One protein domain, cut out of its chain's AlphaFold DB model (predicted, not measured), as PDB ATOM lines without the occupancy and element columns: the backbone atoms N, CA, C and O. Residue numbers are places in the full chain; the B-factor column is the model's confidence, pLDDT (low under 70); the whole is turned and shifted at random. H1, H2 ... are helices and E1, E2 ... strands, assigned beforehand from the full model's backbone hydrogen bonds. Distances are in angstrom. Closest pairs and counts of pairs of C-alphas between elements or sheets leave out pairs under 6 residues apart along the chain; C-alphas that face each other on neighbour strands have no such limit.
ATOM      1  N   LEU A 481     115.475 -32.096 165.865       96.44
ATOM      2  CA  LEU A 481     116.665 -32.927 166.044       96.44
ATOM      3  C   LEU A 481     117.690 -32.174 166.892       96.44
ATOM      4  O   LEU A 481     117.926 -30.999 166.634       96.44
ATOM      5  N   ILE A 482     118.324 -32.838 167.859       95.38
ATOM      6  CA  ILE A 482     119.432 -32.247 168.620       95.38
ATOM      7  C   ILE A 482     120.757 -32.689 168.009       95.38
ATOM      8  O   ILE A 482     120.989 -33.880 167.808       95.38
ATOM      9  N   GLY A 483     121.618 -31.723 167.701       91.44
ATOM     10  CA  GLY A 483     122.903 -31.957 167.046       91.44
ATOM     11  C   GLY A 483     123.979 -30.981 167.506       91.44
ATOM     12  O   GLY A 483     123.732 -30.098 168.325       91.44
ATOM     13  N   LYS A 484     125.195 -31.138 166.979       91.38
ATOM     14  CA  LYS A 484     126.305 -30.212 167.239       91.38
ATOM     15  C   LYS A 484     126.040 -28.866 166.554       91.38
ATOM     16  O   LYS A 484     125.683 -28.835 165.383       91.38
ATOM     17  N   SER A 485     126.252 -27.778 167.285       92.12
ATOM     18  CA  SER A 485     126.112 -26.386 166.849       92.12
ATOM     19  C   SER A 485     127.362 -25.578 167.236       92.12
ATOM     20  O   SER A 485     128.250 -26.079 167.931       92.12
ATOM     21  N   LEU A 486     127.437 -24.322 166.787       88.00
ATOM     22  CA  LEU A 486     128.511 -23.375 167.094       88.00
ATOM     23  C   LEU A 486     128.702 -23.173 168.607       88.00
ATOM     24  O   LEU A 486     129.834 -23.081 169.076       88.00
ATOM     25  N   TRP A 487     127.606 -23.153 169.371       83.75
ATOM     26  CA  TRP A 487     127.601 -22.870 170.814       83.75
ATOM     27  C   TRP A 487     127.395 -24.123 171.679       83.75
ATOM     28  O   TRP A 487     126.978 -24.034 172.831       83.75
ATOM     29  N   GLY A 488     127.685 -25.308 171.132       89.69
ATOM     30  CA  GLY A 488     127.533 -26.587 171.824       89.69
ATOM     31  C   GLY A 488     126.531 -27.498 171.127       89.69
ATOM     32  O   GLY A 488     126.802 -27.988 170.032       89.69
ATOM     33  N   GLN A 489     125.400 -27.773 171.772       92.50
ATOM     34  CA  GLN A 489     124.281 -28.482 171.143       92.50
ATOM     35  C   GLN A 489     123.250 -27.474 170.624       92.50
ATOM     36  O   GLN A 489     123.059 -26.421 171.225       92.50
ATOM     37  N   GLY A 490     122.603 -27.791 169.507       95.25
ATOM     38  CA  GLY A 490     121.563 -26.973 168.885       95.25
ATOM     39  C   GLY A 490     120.370 -27.813 168.441       95.25
ATOM     40  O   GLY A 490     120.484 -29.030 168.269       95.25
ATOM     41  N   ALA A 491     119.227 -27.157 168.261       97.00
ATOM     42  CA  ALA A 491     118.002 -27.757 167.748       97.00
ATOM     43  C   ALA A 491     117.842 -27.493 166.245       97.00
ATOM     44  O   ALA A 491     117.907 -26.352 165.801       97.00
ATOM     45  N   PHE A 492     117.560 -28.533 165.464       97.94
ATOM     46  CA  PHE A 492     117.487 -28.486 164.007       97.94
ATOM     47  C   PHE A 492     116.123 -28.942 163.494       97.94
ATOM     48  O   PHE A 492     115.481 -29.850 164.034       97.94
ATOM     49  N   ALA A 493     115.683 -28.324 162.404       97.69
ATOM     50  CA  ALA A 493     114.451 -28.672 161.721       97.69
ATOM     51  C   ALA A 493     114.533 -30.065 161.073       97.69
ATOM     52  O   ALA A 493     115.330 -30.301 160.169       97.69
ATOM     53  N   THR A 494     113.645 -30.987 161.451       97.19
ATOM     54  CA  THR A 494     113.568 -32.326 160.821       97.19
ATOM     55  C   THR A 494     112.956 -32.297 159.418       97.19
ATOM     56  O   THR A 494     113.176 -33.204 158.612       97.19
ATOM     57  N   LYS A 495     112.198 -31.242 159.099       96.81
ATOM     58  CA  LYS A 495     111.583 -30.990 157.790       96.81
ATOM     59  C   LYS A 495     111.392 -29.492 157.559       96.81
ATOM     60  O   LYS A 495     111.483 -28.708 158.497       96.81
ATOM     61  N   THR A 496     111.067 -29.100 156.329       97.31
ATOM     62  CA  THR A 496     110.735 -27.704 156.012       97.31
ATOM     63  C   THR A 496     109.459 -27.270 156.741       97.31
ATOM     64  O   THR A 496     108.411 -27.907 156.618       97.31
ATOM     65  N   MET A 497     109.541 -26.170 157.486       96.94
ATOM     66  CA  MET A 497     108.467 -25.599 158.296       96.94
ATOM     67  C   MET A 497     108.070 -24.223 157.770       96.94
ATOM     68  O   MET A 497     108.910 -23.424 157.362       96.94
ATOM     69  N   ARG A 498     106.768 -23.931 157.781       95.94
ATOM     70  CA  ARG A 498     106.247 -22.603 157.423       95.94
ATOM     71  C   ARG A 498     106.220 -21.706 158.652       95.94
ATOM     72  O   ARG A 498     106.036 -22.218 159.755       95.94
ATOM     73  N   ARG A 499     106.264 -20.386 158.466       95.62
ATOM     74  CA  ARG A 499     105.979 -19.421 159.543       95.62
ATOM     75  C   ARG A 499     104.710 -19.815 160.323       95.62
ATOM     76  O   ARG A 499     103.691 -20.164 159.730       95.62
ATOM     77  N   GLY A 500     104.777 -19.734 161.650       91.19
ATOM     78  CA  GLY A 500     103.722 -20.122 162.592       91.19
ATOM     79  C   GLY A 500     103.683 -21.609 162.976       91.19
ATOM     80  O   GLY A 500     102.837 -21.984 163.794       91.19
ATOM     81  N   THR A 501     104.568 -22.456 162.433       94.19
ATOM     82  CA  THR A 501     104.646 -23.881 162.797       94.19
ATOM     83  C   THR A 501     104.971 -24.039 164.281       94.19
ATOM     84  O   THR A 501     105.880 -23.393 164.796       94.19
ATOM     85  N   LEU A 502     104.208 -24.896 164.958       94.38
ATOM     86  CA  LEU A 502     104.364 -25.216 166.373       94.38
ATOM     87  C   LEU A 502     105.494 -26.231 166.580       94.38
ATOM     88  O   LEU A 502     105.439 -27.322 166.011       94.38
ATOM     89  N   LEU A 503     106.468 -25.887 167.421       95.12
ATOM     90  CA  LEU A 503     107.589 -26.762 167.788       95.12
ATOM     91  C   LEU A 503     107.331 -27.528 169.093       95.12
ATOM     92  O   LEU A 503     107.890 -28.595 169.302       95.12
ATOM     93  N   GLY A 504     106.457 -27.002 169.956       92.75
ATOM     94  CA  GLY A 504     106.088 -27.618 171.230       92.75
ATOM     95  C   GLY A 504     106.082 -26.614 172.376       92.75
ATOM     96  O   GLY A 504     106.172 -25.403 172.162       92.75
ATOM     97  N   GLY A 505     105.934 -27.123 173.599       92.06
ATOM     98  CA  GLY A 505     106.080 -26.330 174.817       92.06
ATOM     99  C   GLY A 505     107.523 -26.342 175.319       92.06
ATOM    100  O   GLY A 505     108.172 -27.387 175.251       92.06
ATOM    101  N   TYR A 506     107.991 -25.214 175.851       93.44
ATOM    102  CA  TYR A 506     109.212 -25.175 176.653       93.44
ATOM    103  C   TYR A 506     108.904 -25.780 178.020       93.44
ATOM    104  O   TYR A 506     108.136 -25.203 178.795       93.44
ATOM    105  N   LEU A 507     109.429 -26.982 178.268       92.75
ATOM    106  CA  LEU A 507     109.159 -27.726 179.493       92.75
ATOM    107  C   LEU A 507     110.228 -27.452 180.540       92.75
ATOM    108  O   LEU A 507     111.421 -27.378 180.240       92.75
ATOM    109  N   TYR A 508     109.779 -27.315 181.779       88.25
ATOM    110  CA  TYR A 508     110.616 -26.860 182.877       88.25
ATOM    111  C   TYR A 508     110.216 -27.495 184.203       88.25
ATOM    112  O   TYR A 508     109.097 -27.994 184.393       88.25
ATOM    113  N   GLU A 548     113.596 -31.228 174.490       94.50
ATOM    114  CA  GLU A 548     114.477 -30.875 173.371       94.50
ATOM    115  C   GLU A 548     114.442 -29.378 173.025       94.50
ATOM    116  O   GLU A 548     115.405 -28.822 172.502       94.50
ATOM    117  N   THR A 549     113.350 -28.687 173.349       95.06
ATOM    118  CA  THR A 549     113.192 -27.264 173.035       95.06
ATOM    119  C   THR A 549     114.168 -26.346 173.779       95.06
ATOM    120  O   THR A 549     114.380 -25.209 173.362       95.06
ATOM    121  N   ARG A 550     114.833 -26.844 174.828       93.38
ATOM    122  CA  ARG A 550     115.887 -26.116 175.550       93.38
ATOM    123  C   ARG A 550     117.172 -25.887 174.752       93.38
ATOM    124  O   ARG A 550     118.023 -25.127 175.196       93.38
ATOM    125  N   TYR A 551     117.333 -26.568 173.617       94.38
ATOM    126  CA  TYR A 551     118.521 -26.477 172.764       94.38
ATOM    127  C   TYR A 551     118.372 -25.459 171.625       94.38
ATOM    128  O   TYR A 551     119.225 -25.397 170.742       94.38
ATOM    129  N   LEU A 552     117.295 -24.664 171.604       95.94
ATOM    130  CA  LEU A 552     117.213 -23.523 170.695       95.94
ATOM    131  C   LEU A 552     118.175 -22.434 171.183       95.94
ATOM    132  O   LEU A 552     117.936 -21.786 172.205       95.94
ATOM    133  N   ASN A 553     119.263 -22.246 170.441       95.00
ATOM    134  CA  ASN A 553     120.311 -21.288 170.772       95.00
ATOM    135  C   ASN A 553     119.868 -19.840 170.533       95.00
ATOM    136  O   ASN A 553     118.907 -19.567 169.807       95.00
ATOM    137  N   HIS A 554     120.603 -18.896 171.117       93.38
ATOM    138  CA  HIS A 554     120.398 -17.480 170.844       93.38
ATOM    139  C   HIS A 554     120.917 -17.074 169.457       93.38
ATOM    140  O   HIS A 554     122.040 -17.427 169.091       93.38
ATOM    141  N   LYS A 555     120.144 -16.275 168.710       94.06
ATOM    142  CA  LYS A 555     120.630 -15.536 167.531       94.06
ATOM    143  C   LYS A 555     119.739 -14.336 167.218       94.06
ATOM    144  O   LYS A 555     118.519 -14.432 167.322       94.06
ATOM    145  N   LYS A 556     120.339 -13.252 166.719       90.94
ATOM    146  CA  LYS A 556     119.634 -12.142 166.062       90.94
ATOM    147  C   LYS A 556     120.060 -12.048 164.584       90.94
ATOM    148  O   LYS A 556     121.256 -11.994 164.311       90.94
ATOM    149  N   PRO A 557     119.122 -12.059 163.616       92.50
ATOM    150  CA  PRO A 557     117.688 -12.299 163.784       92.50
ATOM    151  C   PRO A 557     117.381 -13.761 164.160       92.50
ATOM    152  O   PRO A 557     117.991 -14.692 163.629       92.50
ATOM    153  N   ALA A 558     116.402 -13.953 165.045       95.94
ATOM    154  CA  ALA A 558     115.878 -15.267 165.410       95.94
ATOM    155  C   ALA A 558     114.868 -15.770 164.363       95.94
ATOM    156  O   ALA A 558     114.131 -14.979 163.769       95.94
ATOM    157  N   ASN A 559     114.787 -17.088 164.166       97.12
ATOM    158  CA  ASN A 559     113.779 -17.710 163.294       97.12
ATOM    159  C   ASN A 559     112.620 -18.357 164.079       97.12
ATOM    160  O   ASN A 559     111.645 -18.788 163.458       97.12
ATOM    161  N   CYS A 560     112.671 -18.358 165.416       97.62
ATOM    162  CA  CYS A 560     111.623 -18.840 166.319       97.62
ATOM    163  C   CYS A 560     111.271 -17.812 167.408       97.62
ATOM    164  O   CYS A 560     112.072 -16.943 167.738       97.62
ATOM    165  N   ILE A 561     110.072 -17.933 167.981       95.00
ATOM    166  CA  ILE A 561     109.554 -17.115 169.086       95.00
ATOM    167  C   ILE A 561     109.027 -17.997 170.209       95.00
ATOM    168  O   ILE A 561     108.466 -19.063 169.947       95.00
ATOM    169  N   ALA A 562     109.174 -17.514 171.440       93.06
ATOM    170  CA  ALA A 562     108.516 -18.049 172.620       93.06
ATOM    171  C   ALA A 562     107.288 -17.195 172.974       93.06
ATOM    172  O   ALA A 562     107.381 -15.979 173.120       93.06
ATOM    173  N   GLU A 563     106.131 -17.832 173.124       88.69
ATOM    174  CA  GLU A 563     104.865 -17.181 173.458       88.69
ATOM    175  C   GLU A 563     104.254 -17.827 174.700       88.69
ATOM    176  O   GLU A 563     104.145 -19.049 174.783       88.69
ATOM    177  N   MET A 564     103.801 -17.014 175.654       87.44
ATOM    178  CA  MET A 564     102.974 -17.510 176.752       87.44
ATOM    179  C   MET A 564     101.525 -17.649 176.295       87.44
ATOM    180  O   MET A 564     100.919 -16.679 175.828       87.44
ATOM    181  N   ILE A 565     100.968 -18.844 176.462       86.38
ATOM    182  CA  ILE A 565      99.559 -19.126 176.196       86.38
ATOM    183  C   ILE A 565      98.912 -19.860 177.373       86.38
ATOM    184  O   ILE A 565      99.561 -20.603 178.108       86.38
ATOM    185  N   MET A 566      97.606 -19.682 177.531       83.00
ATOM    186  CA  MET A 566      96.792 -20.393 178.508       83.00
ATOM    187  C   MET A 566      96.321 -21.738 177.937       83.00
ATOM    188  O   MET A 566      95.583 -21.777 176.954       83.00
ATOM    189  N   VAL A 567      96.685 -22.850 178.572       84.62
ATOM    190  CA  VAL A 567      96.266 -24.208 178.191       84.62
ATOM    191  C   VAL A 567      95.632 -24.883 179.401       84.62
ATOM    192  O   VAL A 567      96.293 -25.089 180.415       84.62
ATOM    193  N   ASN A 568      94.337 -25.200 179.318       76.12
ATOM    194  CA  ASN A 568      93.571 -25.862 180.387       76.12
ATOM    195  C   ASN A 568      93.696 -25.205 181.775       76.12
ATOM    196  O   ASN A 568      93.694 -25.887 182.800       76.12
ATOM    197  N   GLY A 569      93.782 -23.870 181.804       74.12
ATOM    198  CA  GLY A 569      93.905 -23.086 183.037       74.12
ATOM    199  C   GLY A 569      95.339 -22.919 183.550       74.12
ATOM    200  O   GLY A 569      95.511 -22.461 184.675       74.12
ATOM    201  N   GLN A 570      96.352 -23.276 182.753       76.94
ATOM    202  CA  GLN A 570      97.767 -23.083 183.080       76.94
ATOM    203  C   GLN A 570      98.490 -22.256 182.019       76.94
ATOM    204  O   GLN A 570      98.304 -22.494 180.824       76.94
ATOM    205  N   HIS A 571      99.376 -21.353 182.440       84.38
ATOM    206  CA  HIS A 571     100.324 -20.733 181.521       84.38
ATOM    207  C   HIS A 571     101.359 -21.751 181.047       84.38
ATOM    208  O   HIS A 571     101.902 -22.537 181.827       84.38
ATOM    209  N   ARG A 572     101.606 -21.750 179.740       87.00
ATOM    210  CA  ARG A 572     102.635 -22.550 179.082       87.00
ATOM    211  C   ARG A 572     103.414 -21.669 178.125       87.00
ATOM    212  O   ARG A 572     102.817 -20.897 177.378       87.00
ATOM    213  N   ILE A 573     104.730 -21.832 178.128       91.81
ATOM    214  CA  ILE A 573     105.617 -21.233 177.134       91.81
ATOM    215  C   ILE A 573     105.610 -22.148 175.914       91.81
ATOM    216  O   ILE A 573     105.826 -23.354 176.032       91.81
ATOM    217  N   VAL A 574     105.332 -21.589 174.746       93.44
ATOM    218  CA  VAL A 574     105.188 -22.318 173.489       93.44
ATOM    219  C   VAL A 574     106.127 -21.745 172.450       93.44
ATOM    220  O   VAL A 574     106.205 -20.531 172.292       93.44
ATOM    221  N   LEU A 575     106.810 -22.622 171.718       95.50
ATOM    222  CA  LEU A 575     107.749 -22.227 170.679       95.50
ATOM    223  C   LEU A 575     107.133 -22.375 169.288       95.50
ATOM    224  O   LEU A 575     106.564 -23.419 168.943       95.50
ATOM    225  N   ARG A 576     107.271 -21.328 168.470       95.81
ATOM    226  CA  ARG A 576     106.811 -21.301 167.076       95.81
ATOM    227  C   ARG A 576     107.864 -20.722 166.151       95.81
ATOM    228  O   ARG A 576     108.604 -19.825 166.529       95.81
ATOM    229  N   THR A 577     107.871 -21.156 164.897       96.88
ATOM    230  CA  THR A 577     108.694 -20.524 163.855       96.88
ATOM    231  C   THR A 577     108.138 -19.137 163.497       96.88
ATOM    232  O   THR A 577     106.949 -19.014 163.196       96.88
ATOM    233  N   MET A 578     108.973 -18.103 163.449       95.50
ATOM    234  CA  MET A 578     108.618 -16.757 162.966       95.50
ATOM    235  C   MET A 578     108.854 -16.566 161.465       95.50
ATOM    236  O   MET A 578     108.289 -15.651 160.865       95.50
ATOM    237  N   ALA A 579     109.646 -17.442 160.854       94.19
ATOM    238  CA  ALA A 579     109.951 -17.458 159.430       94.19
ATOM    239  C   ALA A 579     109.718 -18.860 158.845       94.19
ATOM    240  O   ALA A 579     109.389 -19.802 159.567       94.19
ATOM    241  N   ASN A 580     109.857 -18.996 157.527       96.38
ATOM    242  CA  ASN A 580     109.984 -20.320 156.923       96.38
ATOM    243  C   ASN A 580     111.376 -20.868 157.254       96.38
ATOM    244  O   ASN A 580     112.351 -20.140 157.106       96.38
ATOM    245  N   VAL A 581     111.453 -22.131 157.666       97.38
ATOM    246  CA  VAL A 581     112.693 -22.806 158.074       97.38
ATOM    247  C   VAL A 581     112.876 -24.041 157.203       97.38
ATOM    248  O   VAL A 581     111.927 -24.809 157.021       97.38
ATOM    249  N   ARG A 582     114.059 -24.243 156.625       97.75
ATOM    250  CA  ARG A 582     114.339 -25.414 155.777       97.75
ATOM    251  C   ARG A 582     114.675 -26.641 156.624       97.75
ATOM    252  O   ARG A 582     115.145 -26.518 157.747       97.75
ATOM    253  N   LYS A 583     114.462 -27.844 156.076       97.75
ATOM    254  CA  LYS A 583     114.982 -29.082 156.683       97.75
ATOM    255  C   LYS A 583     116.493 -28.943 156.928       97.75
ATOM    256  O   LYS A 583     117.207 -28.511 156.030       97.75
ATOM    257  N   GLY A 584     116.954 -29.324 158.115       95.88
ATOM    258  CA  GLY A 584     118.354 -29.250 158.538       95.88
ATOM    259  C   GLY A 584     118.806 -27.877 159.042       95.88
ATOM    260  O   GLY A 584     119.904 -27.778 159.572       95.88
ATOM    261  N   GLU A 585     117.989 -26.827 158.921       97.50
ATOM    262  CA  GLU A 585     118.328 -25.500 159.444       97.50
ATOM    263  C   GLU A 585     118.197 -25.466 160.976       97.50
ATOM    264  O   GLU A 585     117.275 -26.059 161.548       97.50
ATOM    265  N   GLU A 586     119.121 -24.771 161.642       97.88
ATOM    266  CA  GLU A 586     119.096 -24.587 163.095       97.88
ATOM    267  C   GLU A 586     117.998 -23.598 163.519       97.88
ATOM    268  O   GLU A 586     117.707 -22.605 162.846       97.88
ATOM    269  N   LEU A 587     117.373 -23.887 164.654       98.06
ATOM    270  CA  LEU A 587     116.284 -23.134 165.254       98.06
ATOM    271  C   LEU A 587     116.840 -22.236 166.361       98.06
ATOM    272  O   LEU A 587     117.447 -22.715 167.317       98.06
ATOM    273  N   PHE A 588     116.584 -20.936 166.243       97.31
ATOM    274  CA  PHE A 588     117.116 -19.916 167.138       97.31
ATOM    275  C   PHE A 588     116.017 -19.086 167.789       97.31
ATOM    276  O   PHE A 588     115.016 -18.750 167.149       97.31
ATOM    277  N   LEU A 589     116.258 -18.689 169.038       95.06
ATOM    278  CA  LEU A 589     115.442 -17.746 169.798       95.06
ATOM    279  C   LEU A 589     116.194 -16.431 170.025       95.06
ATOM    280  O   LEU A 589     117.423 -16.380 170.071       95.06
ATOM    281  N   ASP A 590     115.440 -15.358 170.235       92.62
ATOM    282  CA  ASP A 590     115.975 -14.182 170.909       92.62
ATOM    283  C   ASP A 590     115.806 -14.389 172.418       92.62
ATOM    284  O   ASP A 590     114.687 -14.580 172.890       92.62
ATOM    285  N   TYR A 591     116.910 -14.400 173.167       90.69
ATOM    286  CA  TYR A 591     116.876 -14.575 174.623       90.69
ATOM    287  C   TYR A 591     116.474 -13.278 175.341       90.69
ATOM    288  O   TYR A 591     116.121 -13.307 176.518       90.69
ATOM    289  N   GLY A 592     116.462 -12.149 174.624       86.38
ATOM    290  CA  GLY A 592     116.092 -10.847 175.160       86.38
ATOM    291  C   GLY A 592     117.194 -10.200 175.999       86.38
ATOM    292  O   GLY A 592     118.153 -10.833 176.431       86.38
ATOM    293  N   GLU A 593     117.059  -8.899 176.238       81.12
ATOM    294  CA  GLU A 593     118.074  -8.093 176.933       81.12
ATOM    295  C   GLU A 593     118.245  -8.491 178.403       81.12
ATOM    296  O   GLU A 593     119.368  -8.546 178.898       81.12
ATOM    297  N   LYS A 594     117.147  -8.871 179.073       74.06
ATOM    298  CA  LYS A 594     117.155  -9.338 180.472       74.06
ATOM    299  C   LYS A 594     118.055 -10.555 180.699       74.06
ATOM    300  O   LYS A 594     118.568 -10.725 181.797       74.06
ATOM    301  N   TYR A 595     118.249 -11.393 179.677       76.81
ATOM    302  CA  TYR A 595     119.146 -12.544 179.763       76.81
ATOM    303  C   TYR A 595     120.615 -12.112 179.879       76.81
ATOM    304  O   TYR A 595     121.380 -12.716 180.630       76.81
ATOM    305  N   TRP A 596     121.004 -11.062 179.151       77.19
ATOM    306  CA  TRP A 596     122.384 -10.568 179.088       77.19
ATOM    307  C   TRP A 596     122.704  -9.559 180.192       77.19
ATOM    308  O   TRP A 596     123.843  -9.502 180.648       77.19
TER     309      TRP A 596
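This is residues 481 to 508 and 548 to 596 of the 664 residues of the protein "SET domain-containing protein" of Coprinopsis marcescibilis (UniProt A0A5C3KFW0). Two antiparallel hairpins reach toward opposite ends, E1-E2 at one and the longer E4-E5 at the other, with E3 alongside E5 and the little helix H1 between the two sheets. A long link after E5 leads to the small helix H2, away from both sheets. The printed part has 77 residues, with two named helices and five named strands in the order E1 E2 E3 H1 E4 E5 H2, class mixed; the sheets, E1-E2 and E3-E5-E4, are antiparallel. It is compact, with a radius of gyration of the C-alphas of 12.4 A and spans of 37 by 30 by 20 A.

Start at E1, residues 481 to 485, which forms a hairpin with E2, residues 488 to 493, at 136 degrees; N 483 and O 490 are 3.0 A apart. Edge strand E3, residues 502 to 505, is antiparallel to inner strand E5, residues 570 to 577, with N 503 and O 575 at 2.9 A. E5 forms a hairpin with E4, residues 560 to 567, with N 563 and O 574 at 2.8 A. H1, residues 548 to 551, only grazes that sheet; its closest C-alphas to E2 are Tyr 551 and Gly 490, 5.0 A. H2, residues 593 to 596, is not on the sheet. Both helices are too short for an O i to N i+4 pair; each has its one O i to N i+3 pair within hydrogen-bond range.

Find C-alpha 481 at (116.665, -32.927, 166.044), where E1 begins. E2 measures 16.7 A, E4 20.1 A, bending by 55 degrees at residue 564, and E5 22.3 A. H2 ends at C-alpha 596, (122.384, -10.568, 179.088).

C-alphas 486 and 569 are farthest apart, 38.1 A. Residues 509 to 547 are not printed; C-alphas 508 and 548 are 11.0 A apart. E5 to H2 is a long link. No printed residue is under 70 in pLDDT.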